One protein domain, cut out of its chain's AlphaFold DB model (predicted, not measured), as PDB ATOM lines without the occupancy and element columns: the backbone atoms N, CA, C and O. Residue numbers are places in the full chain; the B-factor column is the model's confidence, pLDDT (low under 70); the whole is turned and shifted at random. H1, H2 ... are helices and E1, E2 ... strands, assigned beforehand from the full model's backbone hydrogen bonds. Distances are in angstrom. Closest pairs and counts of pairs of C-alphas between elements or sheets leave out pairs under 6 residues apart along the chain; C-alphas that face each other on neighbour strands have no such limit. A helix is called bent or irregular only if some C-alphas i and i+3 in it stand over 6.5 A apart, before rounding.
ATOM      1  N   LEU A  21      33.583  34.743  -8.092       97.19
ATOM      2  CA  LEU A  21      34.450  35.217  -9.176       97.19
ATOM      3  C   LEU A  21      35.181  34.043  -9.844       97.19
ATOM      4  O   LEU A  21      36.090  33.441  -9.274       97.19
ATOM      5  N   LEU A  22      34.815  33.752 -11.086       97.38
ATOM      6  CA  LEU A  22      35.396  32.703 -11.914       97.38
ATOM      7  C   LEU A  22      36.717  33.178 -12.545       97.38
ATOM      8  O   LEU A  22      36.803  34.308 -13.037       97.38
ATOM      9  N   PRO A  23      37.753  32.321 -12.628       96.75
ATOM     10  CA  PRO A  23      39.061  32.708 -13.160       96.75
ATOM     11  C   PRO A  23      39.080  32.925 -14.682       96.75
ATOM     12  O   PRO A  23      40.097  33.385 -15.205       96.75
ATOM     13  N   TYR A  24      37.987  32.607 -15.384       98.00
ATOM     14  CA  TYR A  24      37.852  32.779 -16.828       98.00
ATOM     15  C   TYR A  24      37.970  34.251 -17.240       98.00
ATOM     16  O   TYR A  24      37.406  35.138 -16.599       98.00
ATOM     17  N   VAL A  25      38.674  34.495 -18.344       98.56
ATOM     18  CA  VAL A  25      38.819  35.810 -18.976       98.56
ATOM     19  C   VAL A  25      38.251  35.687 -20.389       98.56
ATOM     20  O   VAL A  25      38.820  34.924 -21.174       98.56
ATOM     21  N   PRO A  26      37.158  36.390 -20.740       98.50
ATOM     22  CA  PRO A  26      36.623  36.364 -22.096       98.50
ATOM     23  C   PRO A  26      37.635  36.877 -23.118       98.50
ATOM     24  O   PRO A  26      38.355  37.844 -22.860       98.50
ATOM     25  N   ARG A  27      37.657  36.258 -24.299       97.56
ATOM     26  CA  ARG A  27      38.587  36.601 -25.378       97.56
ATOM     27  C   ARG A  27      37.848  36.758 -26.694       97.56
ATOM     28  O   ARG A  27      36.857  36.076 -26.956       97.56
ATOM     29  N   VAL A  28      38.359  37.654 -27.532       97.38
ATOM     30  CA  VAL A  28      37.977  37.712 -28.946       97.38
ATOM     31  C   VAL A  28      38.371  36.389 -29.596       97.38
ATOM     32  O   VAL A  28      39.469  35.889 -29.358       97.38
ATOM     33  N   ALA A  29      37.478  35.839 -30.411       94.44
ATOM     34  CA  ALA A  29      37.647  34.517 -30.987       94.44
ATOM     35  C   ALA A  29      38.971  34.383 -31.780       94.44
ATOM     36  O   ALA A  29      39.378  35.314 -32.492       94.44
ATOM     37  N   PRO A  30      39.673  33.247 -31.666       86.88
ATOM     38  CA  PRO A  30      40.990  33.061 -32.247       86.88
ATOM     39  C   PRO A  30      40.873  32.816 -33.753       86.88
ATOM     40  O   PRO A  30      39.804  32.520 -34.286       86.88
ATOM     41  N   GLY A  31      41.991  32.961 -34.463       84.69
ATOM     42  CA  GLY A  31      42.053  32.719 -35.905       84.69
ATOM     43  C   GLY A  31      41.562  33.878 -36.782       84.69
ATOM     44  O   GLY A  31      41.092  34.927 -36.315       84.69
ATOM     45  N   ALA A  32      41.740  33.709 -38.092       84.00
ATOM     46  CA  ALA A  32      41.347  34.675 -39.109       84.00
ATOM     47  C   ALA A  32      39.901  34.408 -39.550       84.00
ATOM     48  O   ALA A  32      39.645  33.556 -40.393       84.00
ATOM     49  N   MET A  33      38.952  35.142 -38.970       88.31
ATOM     50  CA  MET A  33      37.543  35.101 -39.369       88.31
ATOM     51  C   MET A  33      37.133  36.435 -40.008       88.31
ATOM     52  O   MET A  33      37.345  37.494 -39.396       88.31
ATOM     53  N   PRO A  34      36.535  36.427 -41.212       87.12
ATOM     54  CA  PRO A  34      35.937  37.623 -41.793       87.12
ATOM     55  C   PRO A  34      34.915  38.245 -40.837       87.12
ATOM     56  O   PRO A  34      34.130  37.550 -40.194       87.12
ATOM     57  N   GLY A  35      34.952  39.570 -40.694       91.69
ATOM     58  CA  GLY A  35      34.040  40.278 -39.791       91.69
ATOM     59  C   GLY A  35      34.196  39.913 -38.308       91.69
ATOM     60  O   GLY A  35      33.260  40.139 -37.538       91.69
ATOM     61  N   LYS A  36      35.347  39.353 -37.896       95.44
ATOM     62  CA  LYS A  36      35.677  39.087 -36.483       95.44
ATOM     63  C   LYS A  36      35.633  40.347 -35.629       95.44
ATOM     64  O   LYS A  36      35.171  40.305 -34.498       95.44
ATOM     65  N   VAL A  37      36.145  41.443 -36.175       96.75
ATOM     66  CA  VAL A  37      36.066  42.785 -35.602       96.75
ATOM     67  C   VAL A  37      35.720  43.723 -36.749       96.75
ATOM     68  O   VAL A  37      36.437  43.760 -37.752       96.75
ATOM     69  N   THR A  38      34.614  44.446 -36.623       96.69
ATOM     70  CA  THR A  38      34.156  45.461 -37.586       96.69
ATOM     71  C   THR A  38      34.204  46.839 -36.931       96.69
ATOM     72  O   THR A  38      34.896  47.005 -35.932       96.69
ATOM     73  N   ALA A  39      33.522  47.836 -37.498       97.00
ATOM     74  CA  ALA A  39      33.396  49.149 -36.870       97.00
ATOM     75  C   ALA A  39      32.433  49.177 -35.674       97.00
ATOM     76  O   ALA A  39      32.532  50.070 -34.844       97.00
ATOM     77  N   THR A  40      31.530  48.198 -35.587       97.25
ATOM     78  CA  THR A  40      30.429  48.176 -34.611       97.25
ATOM     79  C   THR A  40      30.243  46.817 -33.938       97.25
ATOM     80  O   THR A  40      29.396  46.672 -33.063       97.25
ATOM     81  N   THR A  41      31.008  45.795 -34.332       98.00
ATOM     82  CA  THR A  41      30.849  44.429 -33.813       98.00
ATOM     83  C   THR A  41      32.187  43.776 -33.526       98.00
ATOM     84  O   THR A  41      33.197  44.082 -34.169       98.00
ATOM     85  N   PHE A  42      32.175  42.813 -32.612       98.19
ATOM     86  CA  PHE A  42      33.259  41.853 -32.456       98.19
ATOM     87  C   PHE A  42      32.718  40.462 -32.133       98.19
ATOM     88  O   PHE A  42      31.547  40.290 -31.799       98.19
ATOM     89  N   VAL A  43      33.576  39.456 -32.264       98.25
ATOM     90  CA  VAL A  43      33.237  38.052 -32.042       98.25
ATOM     91  C   VAL A  43      34.060  37.510 -30.877       98.25
ATOM     92  O   VAL A  43      35.286  37.571 -30.911       98.25
ATOM     93  N   LEU A  44      33.394  36.977 -29.856       98.19
ATOM     94  CA  LEU A  44      33.993  36.334 -28.685       98.19
ATOM     95  C   LEU A  44      34.055  34.819 -28.850       98.19
ATOM     96  O   LEU A  44      33.206  34.231 -29.521       98.19
ATOM     97  N   GLU A  45      35.012  34.186 -28.177       96.44
ATOM     98  CA  GLU A  45      34.920  32.760 -27.857       96.44
ATOM     99  C   GLU A  45      33.682  32.511 -26.987       96.44
ATOM    100  O   GLU A  45      33.429  33.237 -26.019       96.44
ATOM    101  N   ARG A  46      32.907  31.474 -27.314       95.69
ATOM    102  CA  ARG A  46      31.808  31.033 -26.455       95.69
ATOM    103  C   ARG A  46      32.391  30.321 -25.222       95.69
ATOM    104  O   ARG A  46      33.070  29.311 -25.409       95.69
ATOM    105  N   PRO A  47      32.112  30.772 -23.985       95.00
ATOM    106  CA  PRO A  47      32.593  30.081 -22.795       95.00
ATOM    107  C   PRO A  47      31.919  28.712 -22.675       95.00
ATOM    108  O   PRO A  47      30.699  28.617 -22.763       95.00
ATOM    109  N   ARG A  48      32.691  27.645 -22.473       95.12
ATOM    110  CA  ARG A  48      32.152  26.298 -22.233       95.12
ATOM    111  C   ARG A  48      32.567  25.797 -20.860       95.12
ATOM    112  O   ARG A  48      33.715  25.993 -20.476       95.12
ATOM    113  N   CYS A  49      31.646  25.145 -20.152       94.00
ATOM    114  CA  CYS A  49      31.858  24.522 -18.836       94.00
ATOM    115  C   CYS A  49      32.234  25.470 -17.687       94.00
ATOM    116  O   CYS A  49      32.539  24.999 -16.598       94.00
ATOM    117  N   ILE A  50      32.290  26.791 -17.893       96.19
ATOM    118  CA  ILE A  50      32.895  27.681 -16.886       96.19
ATOM    119  C   ILE A  50      31.971  27.984 -15.705       96.19
ATOM    120  O   ILE A  50      32.440  28.459 -14.677       96.19
ATOM    121  N   PHE A  51      30.666  27.773 -15.881       95.69
ATOM    122  CA  PHE A  51      29.650  28.082 -14.875       95.69
ATOM    123  C   PHE A  51      29.287  26.876 -14.011       95.69
ATOM    124  O   PHE A  51      28.517  27.035 -13.072       95.69
ATOM    125  N   ASP A  52      29.843  25.697 -14.285       90.44
ATOM    126  CA  ASP A  52      29.665  24.523 -13.434       90.44
ATOM    127  C   ASP A  52      30.622  24.619 -12.227       90.44
ATOM    128  O   ASP A  52      31.772  25.033 -12.394       90.44
ATOM    129  N   PRO A  53      30.193  24.270 -10.998       91.00
ATOM    130  CA  PRO A  53      28.877  23.749 -10.611       91.00
ATOM    131  C   PRO A  53      27.872  24.842 -10.186       91.00
ATOM    132  O   PRO A  53      26.863  24.544  -9.555       91.00
ATOM    133  N   PHE A  54      28.150  26.119 -10.455       92.38
ATOM    134  CA  PHE A  54      27.343  27.243  -9.970       92.38
ATOM    135  C   PHE A  54      25.970  27.350 -10.645       92.38
ATOM    136  O   PHE A  54      25.040  27.884 -10.041       92.38
ATOM    137  N   ALA A  55      25.837  26.896 -11.891       93.44
ATOM    138  CA  ALA A  55      24.631  27.052 -12.696       93.44
ATOM    139  C   ALA A  55      23.554  25.996 -12.415       93.44
ATOM    140  O   ALA A  55      23.817  24.799 -12.369       93.44
ATOM    141  N   ASN A  56      22.308  26.459 -12.332       92.12
ATOM    142  CA  ASN A  56      21.105  25.640 -12.450       92.12
ATOM    143  C   ASN A  56      20.540  25.728 -13.877       92.12
ATOM    144  O   ASN A  56      20.798  26.687 -14.604       92.12
ATOM    145  N   ALA A  57      19.691  24.771 -14.263       84.38
ATOM    146  CA  ALA A  57      19.085  24.728 -15.599       84.38
ATOM    147  C   ALA A  57      18.234  25.970 -15.946       84.38
ATOM    148  O   ALA A  57      18.145  26.343 -17.113       84.38
ATOM    149  N   SER A  58      17.626  26.607 -14.942       88.44
ATOM    150  CA  SER A  58      16.801  27.813 -15.090       88.44
ATOM    151  C   SER A  58      17.594  29.120 -15.088       88.44
ATOM    152  O   SER A  58      17.011  30.177 -15.322       88.44
ATOM    153  N   ASP A  59      18.890  29.083 -14.770       95.88
ATOM    154  CA  ASP A  59      19.692  30.299 -14.677       95.88
ATOM    155  C   ASP A  59      19.994  30.863 -16.070       95.88
ATOM    156  O   ASP A  59      20.117  30.138 -17.064       95.88
ATOM    157  N   ALA A  60      20.168  32.179 -16.128       96.44
ATOM    158  CA  ALA A  60      20.551  32.894 -17.331       96.44
ATOM    159  C   ALA A  60      21.986  33.406 -17.212       96.44
ATOM    160  O   ALA A  60      22.402  33.941 -16.187       96.44
ATOM    161  N   VAL A  61      22.736  33.290 -18.297       97.56
ATOM    162  CA  VAL A  61      24.032  33.931 -18.463       97.56
ATOM    163  C   VAL A  61      23.848  35.151 -19.350       97.56
ATOM    164  O   VAL A  61      23.261  35.075 -20.430       97.56
ATOM    165  N   TRP A  62      24.386  36.267 -18.885       98.19
ATOM    166  CA  TRP A  62      24.395  37.550 -19.567       98.19
ATOM    167  C   TRP A  62      25.824  37.967 -19.897       98.19
ATOM    168  O   TRP A  62      26.758  37.645 -19.161       98.19
ATOM    169  N   LEU A  63      25.992  38.749 -20.961       98.69
ATOM    170  CA  LEU A  63      27.248  39.414 -21.284       98.69
ATOM    171  C   LEU A  63      27.150  40.896 -20.922       98.69
ATOM    172  O   LEU A  63      26.374  41.628 -21.531       98.69
ATOM    173  N   ALA A  64      27.969  41.351 -19.978       98.56
ATOM    174  CA  ALA A  64      28.189  42.774 -19.756       98.56
ATOM    175  C   ALA A  64      29.210  43.305 -20.758       98.56
ATOM    176  O   ALA A  64      30.271  42.708 -20.952       98.56
ATOM    177  N   VAL A  65      28.896  44.447 -21.361       98.75
ATOM    178  CA  VAL A  65      29.765  45.177 -22.279       98.75
ATOM    179  C   VAL A  65      29.892  46.598 -21.755       98.75
ATOM    180  O   VAL A  65      28.899  47.306 -21.624       98.75
ATOM    181  N   ALA A  66      31.115  47.013 -21.452       98.56
ATOM    182  CA  ALA A  66      31.406  48.331 -20.907       98.56
ATOM    183  C   ALA A  66      32.537  48.996 -21.685       98.56
ATOM    184  O   ALA A  66      33.397  48.319 -22.254       98.56
ATOM    185  N   PHE A  67      32.585  50.324 -21.673       98.62
ATOM    186  CA  PHE A  67      33.822  51.016 -22.012       98.62
ATOM    187  C   PHE A  67      34.915  50.658 -20.996       98.62
ATOM    188  O   PHE A  67      34.641  50.461 -19.809       98.62
ATOM    189  N   ALA A  68      36.162  50.540 -21.457       98.19
ATOM    190  CA  ALA A  68      37.257  50.046 -20.620       98.19
ATOM    191  C   ALA A  68      37.550  50.943 -19.401       98.19
ATOM    192  O   ALA A  68      37.975  50.439 -18.366       98.19
ATOM    193  N   ASP A  69      37.299  52.249 -19.512       97.00
ATOM    194  CA  ASP A  69      37.429  53.228 -18.425       97.00
ATOM    195  C   ASP A  69      36.294  53.136 -17.388       97.00
ATOM    196  O   ASP A  69      36.487  53.494 -16.229       97.00
ATOM    197  N   ALA A  70      35.135  52.601 -17.772       96.94
ATOM    198  CA  ALA A  70      33.976  52.426 -16.901       96.94
ATOM    199  C   ALA A  70      33.888  51.025 -16.266       96.94
ATOM    200  O   ALA A  70      33.155  50.831 -15.295       96.94
ATOM    201  N   SER A  71      34.644  50.038 -16.765       97.38
ATOM    202  CA  SER A  71      34.499  48.635 -16.340       97.38
ATOM    203  C   SER A  71      34.768  48.403 -14.848       97.38
ATOM    204  O   SER A  71      34.185  47.504 -14.251       97.38
ATOM    205  N   ALA A  72      35.647  49.204 -14.233       96.19
ATOM    206  CA  ALA A  72      35.971  49.091 -12.808       96.19
ATOM    207  C   ALA A  72      34.846  49.605 -11.891       96.19
ATOM    208  O   ALA A  72      34.697  49.127 -10.769       96.19
ATOM    209  N   ALA A  73      34.047  50.564 -12.368       96.56
ATOM    210  CA  ALA A  73      32.933  51.141 -11.620       96.56
ATOM    211  C   ALA A  73      31.608  50.393 -11.847       96.56
ATOM    212  O   ALA A  73      30.666  50.577 -11.076       96.56
ATOM    213  N   PHE A  74      31.535  49.544 -12.878       96.81
ATOM    214  CA  PHE A  74      30.342  48.774 -13.216       96.81
ATOM    215  C   PHE A  74      29.861  47.919 -12.036       96.81
ATOM    216  O   PHE A  74      30.614  47.120 -11.473       96.81
ATOM    217  N   LYS A  75      28.580  48.062 -11.692       95.94
ATOM    218  CA  LYS A  75      27.898  47.249 -10.684       95.94
ATOM    219  C   LYS A  75      27.024  46.224 -11.385       95.94
ATOM    220  O   LYS A  75      26.313  46.562 -12.326       95.94
ATOM    221  N   ASN A  76      27.099  44.974 -10.935       97.31
ATOM    222  CA  ASN A  76      26.216  43.942 -11.462       97.31
ATOM    223  C   ASN A  76      24.773  44.254 -11.061       97.31
ATOM    224  O   ASN A  76      24.554  44.626  -9.905       97.31
ATOM    225  N   PRO A  77      23.806  44.075 -11.973       95.62
ATOM    226  CA  PRO A  77      22.399  44.144 -11.611       95.62
ATOM    227  C   PRO A  77      22.073  43.071 -10.570       95.62
ATOM    228  O   PRO A  77      22.613  41.958 -10.617       95.62
ATOM    229  N   THR A  78      21.179  43.399  -9.641       94.56
ATOM    230  CA  THR A  78      20.737  42.455  -8.607       94.56
ATOM    231  C   THR A  78      19.562  41.596  -9.073       94.56
ATOM    232  O   THR A  78      19.306  40.538  -8.505       94.56
ATOM    233  N   SER A  79      18.896  41.998 -10.161       92.50
ATOM    234  CA  SER A  79      17.782  41.280 -10.786       92.50
ATOM    235  C   SER A  79      17.750  41.484 -12.306       92.50
ATOM    236  O   SER A  79      18.414  42.369 -12.847       92.50
ATOM    237  N   SER A  80      16.939  40.695 -13.016       88.75
ATOM    238  CA  SER A  80      16.761  40.838 -14.469       88.75
ATOM    239  C   SER A  80      16.131  42.178 -14.877       88.75
ATOM    240  O   SER A  80      16.380  42.653 -15.982       88.75
ATOM    241  N   ALA A  81      15.354  42.810 -13.992       90.56
ATOM    242  CA  ALA A  81      14.728  44.109 -14.238       90.56
ATOM    243  C   ALA A  81      15.730  45.279 -14.211       90.56
ATOM    244  O   ALA A  81      15.470  46.326 -14.796       90.56
ATOM    245  N   GLU A  82      16.878  45.097 -13.552       93.62
ATOM    246  CA  GLU A  82      17.947  46.098 -13.433       93.62
ATOM    247  C   GLU A  82      19.013  45.977 -14.527       93.62
ATOM    248  O   GLU A  82      19.979  46.740 -14.545       93.62
ATOM    249  N   VAL A  83      18.870  45.006 -15.432       94.75
ATOM    250  CA  VAL A  83      19.809  44.783 -16.533       94.75
ATOM    251  C   VAL A  83      19.911  46.064 -17.372       94.75
ATOM    252  O   VAL A  83      18.905  46.510 -17.930       94.75
ATOM    253  N   PRO A  84      21.108  46.672 -17.486       94.94
ATOM    254  CA  PRO A  84      21.256  47.938 -18.186       94.94
ATOM    255  C   PRO A  84      21.005  47.742 -19.691       94.94
ATOM    256  O   PRO A  84      21.682  46.912 -20.313       94.94
ATOM    257  N   PRO A  85      20.055  48.485 -20.290       96.06
ATOM    258  CA  PRO A  85      19.697  48.333 -21.694       96.06
ATOM    259  C   PRO A  85      20.753  48.960 -22.609       96.06
ATOM    260  O   PRO A  85      21.563  49.789 -22.185       96.06
ATOM    261  N   TYR A  86      20.726  48.586 -23.886       97.00
ATOM    262  CA  TYR A  86      21.684  49.062 -24.885       97.00
ATOM    263  C   TYR A  86      21.665  50.593 -25.049       97.00
ATOM    264  O   TYR A  86      22.718  51.219 -25.146       97.00
ATOM    265  N   GLU A  87      20.494  51.219 -24.974       93.69
ATOM    266  CA  GLU A  87      20.282  52.670 -25.054       93.69
ATOM    267  C   GLU A  87      20.991  53.427 -23.928       93.69
ATOM    268  O   GLU A  87      21.296  54.611 -24.069       93.69
ATOM    269  N   GLY A  88      21.267  52.747 -22.813       92.75
ATOM    270  CA  GLY A  88      22.044  53.282 -21.705       92.75
ATOM    271  C   GLY A  88      23.548  53.321 -21.979       92.75
ATOM    272  O   GLY A  88      24.257  54.042 -21.284       92.75
ATOM    273  N   LEU A  89      24.069  52.610 -22.986       95.56
ATOM    274  CA  LEU A  89      25.513  52.519 -23.237       95.56
ATOM    275  C   LEU A  89      26.211  53.891 -23.371       95.56
ATOM    276  O   LEU A  89      27.287  54.046 -22.792       95.56
ATOM    277  N   PRO A  90      25.668  54.908 -24.073       93.56
ATOM    278  CA  PRO A  90      26.332  56.208 -24.174       93.56
ATOM    279  C   PRO A  90      26.490  56.929 -22.828       93.56
ATOM    280  O   PRO A  90      27.489  57.619 -22.629       93.56
ATOM    281  N   THR A  91      25.536  56.762 -21.908       94.00
ATOM    282  CA  THR A  91      25.460  57.507 -20.639       94.00
ATOM    283  C   THR A  91      25.953  56.688 -19.449       94.00
ATOM    284  O   THR A  91      26.850  57.125 -18.734       94.00
ATOM    285  N   ALA A  92      25.426  55.478 -19.264       94.44
ATOM    286  CA  ALA A  92      25.832  54.527 -18.230       94.44
ATOM    287  C   ALA A  92      27.180  53.860 -18.535       94.44
ATOM    288  O   ALA A  92      27.747  53.185 -17.676       94.44
ATOM    289  N   ARG A  93      27.698  54.034 -19.761       97.31
ATOM    290  CA  ARG A  93      28.994  53.509 -20.225       97.31
ATOM    291  C   ARG A  93      29.088  51.980 -20.217       97.31
ATOM    292  O   ARG A  93      30.168  51.429 -20.443       97.31
ATOM    293  N   ALA A  94      27.966  51.303 -20.005       97.56
ATOM    294  CA  ALA A  94      27.829  49.863 -20.046       97.56
ATOM    295  C   ALA A  94      26.383  49.467 -20.358       97.56
ATOM    296  O   ALA A  94      25.448  50.208 -20.068       97.56
ATOM    297  N   TYR A  95      26.224  48.277 -20.918       97.62
ATOM    298  CA  TYR A  95      24.948  47.594 -21.087       97.62
ATOM    299  C   TYR A  95      25.160  46.089 -20.937       97.62
ATOM    300  O   TYR A  95      26.296  45.605 -20.874       97.62
ATOM    301  N   MET A  96      24.069  45.338 -20.865       97.88
ATOM    302  CA  MET A  96      24.100  43.884 -20.832       97.88
ATOM    303  C   MET A  96      23.257  43.303 -21.960       97.88
ATOM    304  O   MET A  96      22.222  43.843 -22.342       97.88
ATOM    305  N   THR A  97      23.738  42.205 -22.533       98.00
ATOM    306  CA  THR A  97      23.168  41.608 -23.741       98.00
ATOM    307  C   THR A  97      23.412  40.100 -23.798       98.00
ATOM    308  O   THR A  97      23.984  39.525 -22.870       98.00
ATOM    309  N   LEU A  98      22.987  39.459 -24.892       96.69
ATOM    310  CA  LEU A  98      23.185  38.035 -25.179       96.69
ATOM    311  C   LEU A  98      22.724  37.122 -24.031       96.69
ATOM    312  O   LEU A  98      23.428  36.184 -23.654       96.69
ATOM    313  N   GLN A  99      21.535  37.401 -23.485       96.00
ATOM    314  CA  GLN A  99      20.907  36.529 -22.499       96.00
ATOM    315  C   GLN A  99      20.707  35.137 -23.093       96.00
ATOM    316  O   GLN A  99      20.022  34.968 -24.102       96.00
ATOM    317  N   MET A 100      21.277  34.129 -22.447       94.75
ATOM    318  CA  MET A 100      21.102  32.734 -22.829       94.75
ATOM    319  C   MET A 100      20.960  31.868 -21.585       94.75
ATOM    320  O   MET A 100      21.552  32.164 -20.550       94.75
ATOM    321  N   ALA A 101      20.208  30.773 -21.688       95.06
ATOM    322  CA  ALA A 101      20.151  29.777 -20.622       95.06
ATOM    323  C   ALA A 101      21.559  29.235 -20.324       95.06
ATOM    324  O   ALA A 101      22.325  28.962 -21.254       95.06
ATOM    325  N   ALA A 102      21.895  29.039 -19.049       95.62
ATOM    326  CA  ALA A 102      23.221  28.574 -18.638       95.62
ATOM    327  C   ALA A 102      23.609  27.233 -19.295       95.62
ATOM    328  O   ALA A 102      24.758  27.047 -19.694       95.62
ATOM    329  N   ALA A 103      22.631  26.349 -19.528       93.38
ATOM    330  CA  ALA A 103      22.817  25.076 -20.228       93.38
ATOM    331  C   ALA A 103      23.395  25.223 -21.653       93.38
ATOM    332  O   ALA A 103      24.074  24.321 -22.141       93.38
ATOM    333  N   ALA A 104      23.196  26.368 -22.317       93.62
ATOM    334  CA  ALA A 104      23.756  26.632 -23.645       93.62
ATOM    335  C   ALA A 104      25.283  26.875 -23.638       93.62
ATOM    336  O   ALA A 104      25.910  26.905 -24.704       93.62
ATOM    337  N   TYR A 105      25.872  27.015 -22.447       95.06
ATOM    338  CA  TYR A 105      27.311  27.106 -22.196       95.06
ATOM    339  C   TYR A 105      27.883  25.832 -21.549       95.06
ATOM    340  O   TYR A 105      29.046  25.811 -21.145       95.06
ATOM    341  N   GLY A 106      27.098  24.753 -21.464       93.38
ATOM    342  CA  GLY A 106      27.591  23.451 -21.018       93.38
ATOM    343  C   GLY A 106      28.679  22.894 -21.943       93.38
ATOM    344  O   GLY A 106      28.795  23.278 -23.110       93.38
ATOM    345  N   CYS A 107      29.480  21.954 -21.439       91.50
ATOM    346  CA  CYS A 107      30.620  21.390 -22.171       91.50
ATOM    347  C   CYS A 107      30.273  20.836 -23.553       91.50
ATOM    348  O   CYS A 107      30.969  21.107 -24.533       91.50
ATOM    349  N   SER A 108      29.163  20.108 -23.624       89.88
ATOM    350  CA  SER A 108      28.677  19.464 -24.844       89.88
ATOM    351  C   SER A 108      27.546  20.254 -25.505       89.88
ATOM    352  O   SER A 108      26.832  19.713 -26.348       89.88
ATOM    353  N   ALA A 109      27.345  21.521 -25.123       89.69
ATOM    354  CA  ALA A 109      26.248  22.321 -25.646       89.69
ATOM    355  C   ALA A 109      26.423  22.578 -27.160       89.69
ATOM    356  O   ALA A 109      27.450  23.140 -27.589       89.69
ATOM    357  N   PRO A 110      25.425  22.212 -27.991       89.94
ATOM    358  CA  PRO A 110      25.497  22.391 -29.437       89.94
ATOM    359  C   PRO A 110      25.516  23.878 -29.825       89.94
ATOM    360  O   PRO A 110      25.318  24.770 -28.998       89.94
ATOM    361  N   GLY A 111      25.785  24.168 -31.098       88.19
ATOM    362  CA  GLY A 111      25.774  25.526 -31.655       88.19
ATOM    363  C   GLY A 111      27.160  26.146 -31.839       88.19
ATOM    364  O   GLY A 111      28.185  25.550 -31.490       88.19
ATOM    365  N   ALA A 112      27.181  27.358 -32.398       89.12
ATOM    366  CA  ALA A 112      28.404  28.053 -32.793       89.12
ATOM    367  C   ALA A 112      29.406  28.175 -31.636       89.12
ATOM    368  O   ALA A 112      29.033  28.435 -30.495       89.12
ATOM    369  N   ALA A 113      30.697  28.019 -31.928       92.00
ATOM    370  CA  ALA A 113      31.767  28.166 -30.937       92.00
ATOM    371  C   ALA A 113      32.053  29.632 -30.558       92.00
ATOM    372  O   ALA A 113      32.980  29.910 -29.800       92.00
ATOM    373  N   VAL A 114      31.276  30.571 -31.095       95.25
ATOM    374  CA  VAL A 114      31.521  32.005 -30.989       95.25
ATOM    375  C   VAL A 114      30.240  32.781 -30.717       95.25
ATOM    376  O   VAL A 114      29.150  32.335 -31.073       95.25
ATOM    377  N   LEU A 115      30.385  33.966 -30.127       96.94
ATOM    378  CA  LEU A 115      29.296  34.902 -29.846       96.94
ATOM    379  C   LEU A 115      29.581  36.236 -30.537       96.94
ATOM    380  O   LEU A 115      30.643  36.819 -30.332       96.94
ATOM    381  N   ARG A 116      28.645  36.747 -31.342       97.50
ATOM    382  CA  ARG A 116      28.776  38.075 -31.956       97.50
ATOM    383  C   ARG A 116      28.166  39.136 -31.047       97.50
ATOM    384  O   ARG A 116      26.980  39.070 -30.747       97.50
ATOM    385  N   VAL A 117      28.954  40.139 -30.682       98.38
ATOM    386  CA  VAL A 117      28.517  41.327 -29.938       98.38
ATOM    387  C   VAL A 117      28.255  42.465 -30.920       98.38
ATOM    388  O   VAL A 117      29.054  42.694 -31.828       98.38
ATOM    389  N   GLY A 118      27.136  43.158 -30.741       97.69
ATOM    390  CA  GLY A 118      26.702  44.297 -31.545       97.69
ATOM    391  C   GLY A 118      26.022  43.959 -32.874       97.69
ATOM    392  O   GLY A 118      25.977  44.791 -33.775       97.69
ATOM    393  N   GLY A 119      25.550  42.723 -33.043       96.06
ATOM    394  CA  GLY A 119      25.022  42.236 -34.320       96.06
ATOM    395  C   GLY A 119      23.581  42.639 -34.650       96.06
ATOM    396  O   GLY A 119      23.145  42.368 -35.765       96.06
ATOM    397  N   ASP A 120      22.843  43.234 -33.717       96.69
ATOM    398  CA  ASP A 120      21.418  43.527 -33.877       96.69
ATOM    399  C   ASP A 120      21.187  44.982 -34.306       96.69
ATOM    400  O   ASP A 120      21.126  45.893 -33.485       96.69
ATOM    401  N   THR A 121      21.047  45.214 -35.612       94.44
ATOM    402  CA  THR A 121      20.798  46.555 -36.171       94.44
ATOM    403  C   THR A 121      19.393  47.082 -35.898       94.44
ATOM    404  O   THR A 121      19.148  48.265 -36.113       94.44
ATOM    405  N   ALA A 122      18.475  46.222 -35.453       94.00
ATOM    406  CA  ALA A 122      17.121  46.598 -35.075       94.00
ATOM    407  C   ALA A 122      17.000  46.840 -33.564       94.00
ATOM    408  O   ALA A 122      15.891  47.013 -33.080       94.00
ATOM    409  N   CYS A 123      18.101  46.866 -32.812       94.19
ATOM    410  CA  CYS A 123      18.086  47.083 -31.368       94.19
ATOM    411  C   CYS A 123      17.644  48.518 -31.025       94.19
ATOM    412  O   CYS A 123      18.343  49.486 -31.333       94.19
ATOM    413  N   HIS A 124      16.458  48.630 -30.424       86.88
ATOM    414  CA  HIS A 124      15.868  49.869 -29.918       86.88
ATOM    415  C   HIS A 124      14.910  49.582 -28.746       86.88
ATOM    416  O   HIS A 124      14.290  48.520 -28.675       86.88
ATOM    417  N   GLY A 125      14.707  50.569 -27.872       85.69
ATOM    418  CA  GLY A 125      13.698  50.546 -26.815       85.69
ATOM    419  C   GLY A 125      14.289  50.440 -25.411       85.69
ATOM    420  O   GLY A 125      15.207  51.161 -25.056       85.69
ATOM    421  N   ARG A 126      13.668  49.631 -24.548       84.19
ATOM    422  CA  ARG A 126      14.169  49.348 -23.185       84.19
ATOM    423  C   ARG A 126      14.455  47.868 -22.958       84.19
ATOM    424  O   ARG A 126      15.001  47.505 -21.922       84.19
ATOM    425  N   ALA A 127      14.040  47.014 -23.891       89.44
ATOM    426  CA  ALA A 127      14.289  45.588 -23.805       89.44
ATOM    427  C   ALA A 127      15.784  45.318 -24.052       89.44
ATOM    428  O   ALA A 127      16.369  45.951 -24.932       89.44
ATOM    429  N   PRO A 128      16.414  44.385 -23.323       89.31
ATOM    430  CA  PRO A 128      17.797  44.021 -23.594       89.31
ATOM    431  C   PRO A 128      17.966  43.491 -25.025       89.31
ATOM    432  O   PRO A 128      17.300  42.539 -25.428       89.31
ATOM    433  N   CYS A 129      18.884  44.084 -25.786       95.38
ATOM    434  CA  CYS A 129      19.212  43.670 -27.150       95.38
ATOM    435  C   CYS A 129      20.715  43.812 -27.436       95.38
ATOM    436  O   CYS A 129      21.495  44.275 -26.598       95.38
ATOM    437  N   ASN A 130      21.171  43.311 -28.587       97.62
ATOM    438  CA  ASN A 130      22.595  43.201 -28.938       97.62
ATOM    439  C   ASN A 130      23.029  44.278 -29.940       97.62
ATOM    440  O   ASN A 130      23.560  43.963 -31.007       97.62
ATOM    441  N   GLY A 131      22.755  45.538 -29.598       97.44
ATOM    442  CA  GLY A 131      22.867  46.674 -30.512       97.44
ATOM    443  C   GLY A 131      24.296  47.044 -30.914       97.44
ATOM    444  O   GLY A 131      25.237  46.748 -30.170       97.44
ATOM    445  N   PRO A 132      24.487  47.690 -32.079       97.62
ATOM    446  CA  PRO A 132      25.801  47.933 -32.665       97.62
ATOM    447  C   PRO A 132      26.640  48.873 -31.802       97.62
ATOM    448  O   PRO A 132      26.179  49.910 -31.352       97.62
ATOM    449  N   LEU A 133      27.913  48.561 -31.593       97.69
ATOM    450  CA  LEU A 133      28.758  49.379 -30.728       97.69
ATOM    451  C   LEU A 133      29.030  50.751 -31.368       97.69
ATOM    452  O   LEU A 133      29.395  50.811 -32.544       97.69
ATOM    453  N   PRO A 134      28.874  51.857 -30.615       95.62
ATOM    454  CA  PRO A 134      28.781  53.197 -31.193       95.62
ATOM    455  C   PRO A 134      30.131  53.817 -31.568       95.62
ATOM    456  O   PRO A 134      30.169  54.848 -32.237       95.62
ATOM    457  N   SER A 135      31.250  53.256 -31.108       95.56
ATOM    458  CA  SER A 135      32.574  53.823 -31.354       95.56
ATOM    459  C   SER A 135      33.653  52.740 -31.418       95.56
ATOM    460  O   SER A 135      33.390  51.581 -31.111       95.56
ATOM    461  N   PRO A 136      34.901  53.085 -31.780       96.62
ATOM    462  CA  PRO A 136      36.011  52.135 -31.764       96.62
ATOM    463  C   PRO A 136      36.382  51.553 -30.383       96.62
ATOM    464  O   PRO A 136      37.251  50.683 -30.313       96.62
ATOM    465  N   GLY A 137      35.761  52.015 -29.293       94.50
ATOM    466  CA  GLY A 137      36.103  51.616 -27.927       94.50
ATOM    467  C   GLY A 137      37.300  52.396 -27.356       94.50
ATOM    468  O   GLY A 137      37.476  53.565 -27.711       94.50
ATOM    469  N   PRO A 138      38.117  51.787 -26.469       97.81
ATOM    470  CA  PRO A 138      38.144  50.359 -26.132       97.81
ATOM    471  C   PRO A 138      36.973  49.893 -25.254       97.81
ATOM    472  O   PRO A 138      36.524  50.608 -24.357       97.81
ATOM    473  N   TYR A 139      36.535  48.653 -25.480       98.69
ATOM    474  CA  TYR A 139      35.519  47.962 -24.683       98.69
ATOM    475  C   TYR A 139      36.132  46.855 -23.830       98.69
ATOM    476  O   TYR A 139      37.179  46.307 -24.161       98.69
ATOM    477  N   ARG A 140      35.454  46.480 -22.752       98.81
ATOM    478  CA  ARG A 140      35.714  45.263 -21.983       98.81
ATOM    479  C   ARG A 140      34.417  44.507 -21.784       98.81
ATOM    480  O   ARG A 140      33.345  45.111 -21.733       98.81
ATOM    481  N   VAL A 141      34.527  43.191 -21.655       98.88
ATOM    482  CA  VAL A 141      33.373  42.327 -21.403       98.88
ATOM    483  C   VAL A 141      33.606  41.359 -20.256       98.88
ATOM    484  O   VAL A 141      34.742  40.963 -19.997       98.88
ATOM    485  N   LYS A 142      32.525  40.957 -19.593       98.75
ATOM    486  CA  LYS A 142      32.494  39.839 -18.643       98.75
ATOM    487  C   LYS A 142      31.157  39.119 -18.737       98.75
ATOM    488  O   LYS A 142      30.164  39.721 -19.147       98.75
ATOM    489  N   PHE A 143      31.121  37.856 -18.338       98.69
ATOM    490  CA  PHE A 143      29.864  37.133 -18.200       98.69
ATOM    491  C   PHE A 143      29.360  37.190 -16.760       98.69
ATOM    492  O   PHE A 143      30.154  37.166 -15.820       98.69
ATOM    493  N   LEU A 144      28.039  37.227 -16.613       98.31
ATOM    494  CA  LEU A 144      27.334  37.180 -15.338       98.31
ATOM    495  C   LEU A 144      26.303  36.051 -15.383       98.31
ATOM    496  O   LEU A 144      25.411  36.065 -16.229       98.31
ATOM    497  N   LEU A 145      26.424  35.092 -14.473       97.88
ATOM    498  CA  LEU A 145      25.413  34.079 -14.209       97.88
ATOM    499  C   LEU A 145      24.406  34.643 -13.204       97.88
ATOM    500  O   LEU A 145      24.780  35.029 -12.095       97.88
ATOM    501  N   MET A 146      23.136  34.658 -13.581       96.19
ATOM    502  CA  MET A 146      22.034  35.180 -12.786       96.19
ATOM    503  C   MET A 146      20.949  34.113 -12.637       96.19
ATOM    504  O   MET A 146      20.464  33.570 -13.630       96.19
ATOM    505  N   GLY A 147      20.577  33.819 -11.395       94.56
ATOM    506  CA  GLY A 147      19.403  33.009 -11.072       94.56
ATOM    507  C   GLY A 147      18.231  33.881 -10.622       94.56
ATOM    508  O   GLY A 147      18.321  35.109 -10.613       94.56
ATOM    509  N   CYS A 148      17.135  33.258 -10.185       90.19
ATOM    510  CA  CYS A 148      15.951  33.986  -9.704       90.19
ATOM    511  C   CYS A 148      16.240  34.895  -8.494       90.19
ATOM    512  O   CYS A 148      15.603  35.930  -8.348       90.19
ATOM    513  N   GLY A 149      17.199  34.512  -7.643       89.88
ATOM    514  CA  GLY A 149      17.628  35.289  -6.473       89.88
ATOM    515  C   GLY A 149      18.718  36.327  -6.757       89.88
ATOM    516  O   GLY A 149      19.259  36.891  -5.813       89.88
ATOM    517  N   GLY A 150      19.075  36.551  -8.028       93.25
ATOM    518  CA  GLY A 150      20.099  37.514  -8.428       93.25
ATOM    519  C   GLY A 150      21.413  36.880  -8.912       93.25
ATOM    520  O   GLY A 150      21.427  35.723  -9.353       93.25
ATOM    521  N   PRO A 151      22.518  37.649  -8.928       96.12
ATOM    522  CA  PRO A 151      23.790  37.208  -9.490       96.12
ATOM    523  C   PRO A 151      24.446  36.123  -8.625       96.12
ATOM    524  O   PRO A 151      24.599  36.282  -7.418       96.12
ATOM    525  N   LYS A 152      24.868  35.024  -9.261       96.38
ATOM    526  CA  LYS A 152      25.462  33.846  -8.602       96.38
ATOM    527  C   LYS A 152      26.966  33.731  -8.841       96.38
ATOM    528  O   LYS A 152      27.721  33.398  -7.931       96.38
ATOM    529  N   ALA A 153      27.403  34.003 -10.070       97.50
ATOM    530  CA  ALA A 153      28.809  33.961 -10.456       97.50
ATOM    531  C   ALA A 153      29.110  34.981 -11.558       97.50
ATOM    532  O   ALA A 153      28.239  35.319 -12.356       97.50
ATOM    533  N   GLU A 154      30.351  35.436 -11.649       98.25
ATOM    534  CA  GLU A 154      30.832  36.301 -12.723       98.25
ATOM    535  C   GLU A 154      32.232  35.909 -13.180       98.25
ATOM    536  O   GLU A 154      32.990  35.291 -12.441       98.25
ATOM    537  N   THR A 155      32.607  36.282 -14.398       98.69
ATOM    538  CA  THR A 155      33.980  36.105 -14.885       98.69
ATOM    539  C   THR A 155      34.821  37.344 -14.613       98.69
ATOM    540  O   THR A 155      34.300  38.433 -14.362       98.69
ATOM    541  N   LYS A 156      36.140  37.225 -14.777       98.62
ATOM    542  CA  LYS A 156      36.994  38.408 -14.922       98.62
ATOM    543  C   LYS A 156      36.580  39.213 -16.159       98.62
ATOM    544  O   LYS A 156      35.996  38.676 -17.107       98.62
TER     545      LYS A 156
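What this domain is: This is residues 21 to 156 of the 194 residues of the protein "Uroplakin 3B" of Gallus gallus (UniProt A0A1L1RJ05). Little of this domain is regular structure: a strongly twisted four-strand sheet has a two-strand ribbon, E1 and E4, over one face. H1 and H2 sit at opposite ends of E3. The 136 printed residues, 50 in named elements, run E1 E2 H1 E3 H2 E4 E5 E6, class mixed. The antiparallel sheet runs E3, E2, E5, E6; the whole is compact, radius of gyration of the C-alphas 14.1 A, spanning 37 by 35 by 27 A.

How they stand to each other: E2, residues 60 to 67, is the antiparallel neighbour of E3, 94 to 101, with N 63 and O 97 within hydrogen-bond range at 2.9 A, and of E5, 139 to 147, with N 62 and O 144 at 2.9 A. E5 and E6, 150 to 155, form a hairpin: N 145 and O 153, 2.8 A. Look at E1, 42 to 45, and its antiparallel neighbour E4, 114 to 117: N 44 and O 115 are within hydrogen-bond range at 2.8 A. Irregular H1, 86 to 92, with C-alphas 87 and 90 7.1 A apart, has 1 of 3 O i to N i+4 and 2 of 4 O i to N i+3 pairs within range. H2, 102 to 105, is too short for O i to N i+4 pairs. Both are on the sheet; the closest C-alphas of H1 and E3, Tyr 86 and Tyr 95, and of H2 and E2, Ala 102 and Ala 60, are 5.2 A apart.

Where its parts are: Find E1 beginning at C-alpha 42 (33.259, 41.853, -32.456) and E6 ending at C-alpha 155 (33.980, 36.105, -14.885). E5 spans 25.9 A.

The domain as a whole: The printed part has no cut; links E1 to E2, E2 to H1 and E4 to E5 are long. No printed residue is under 70.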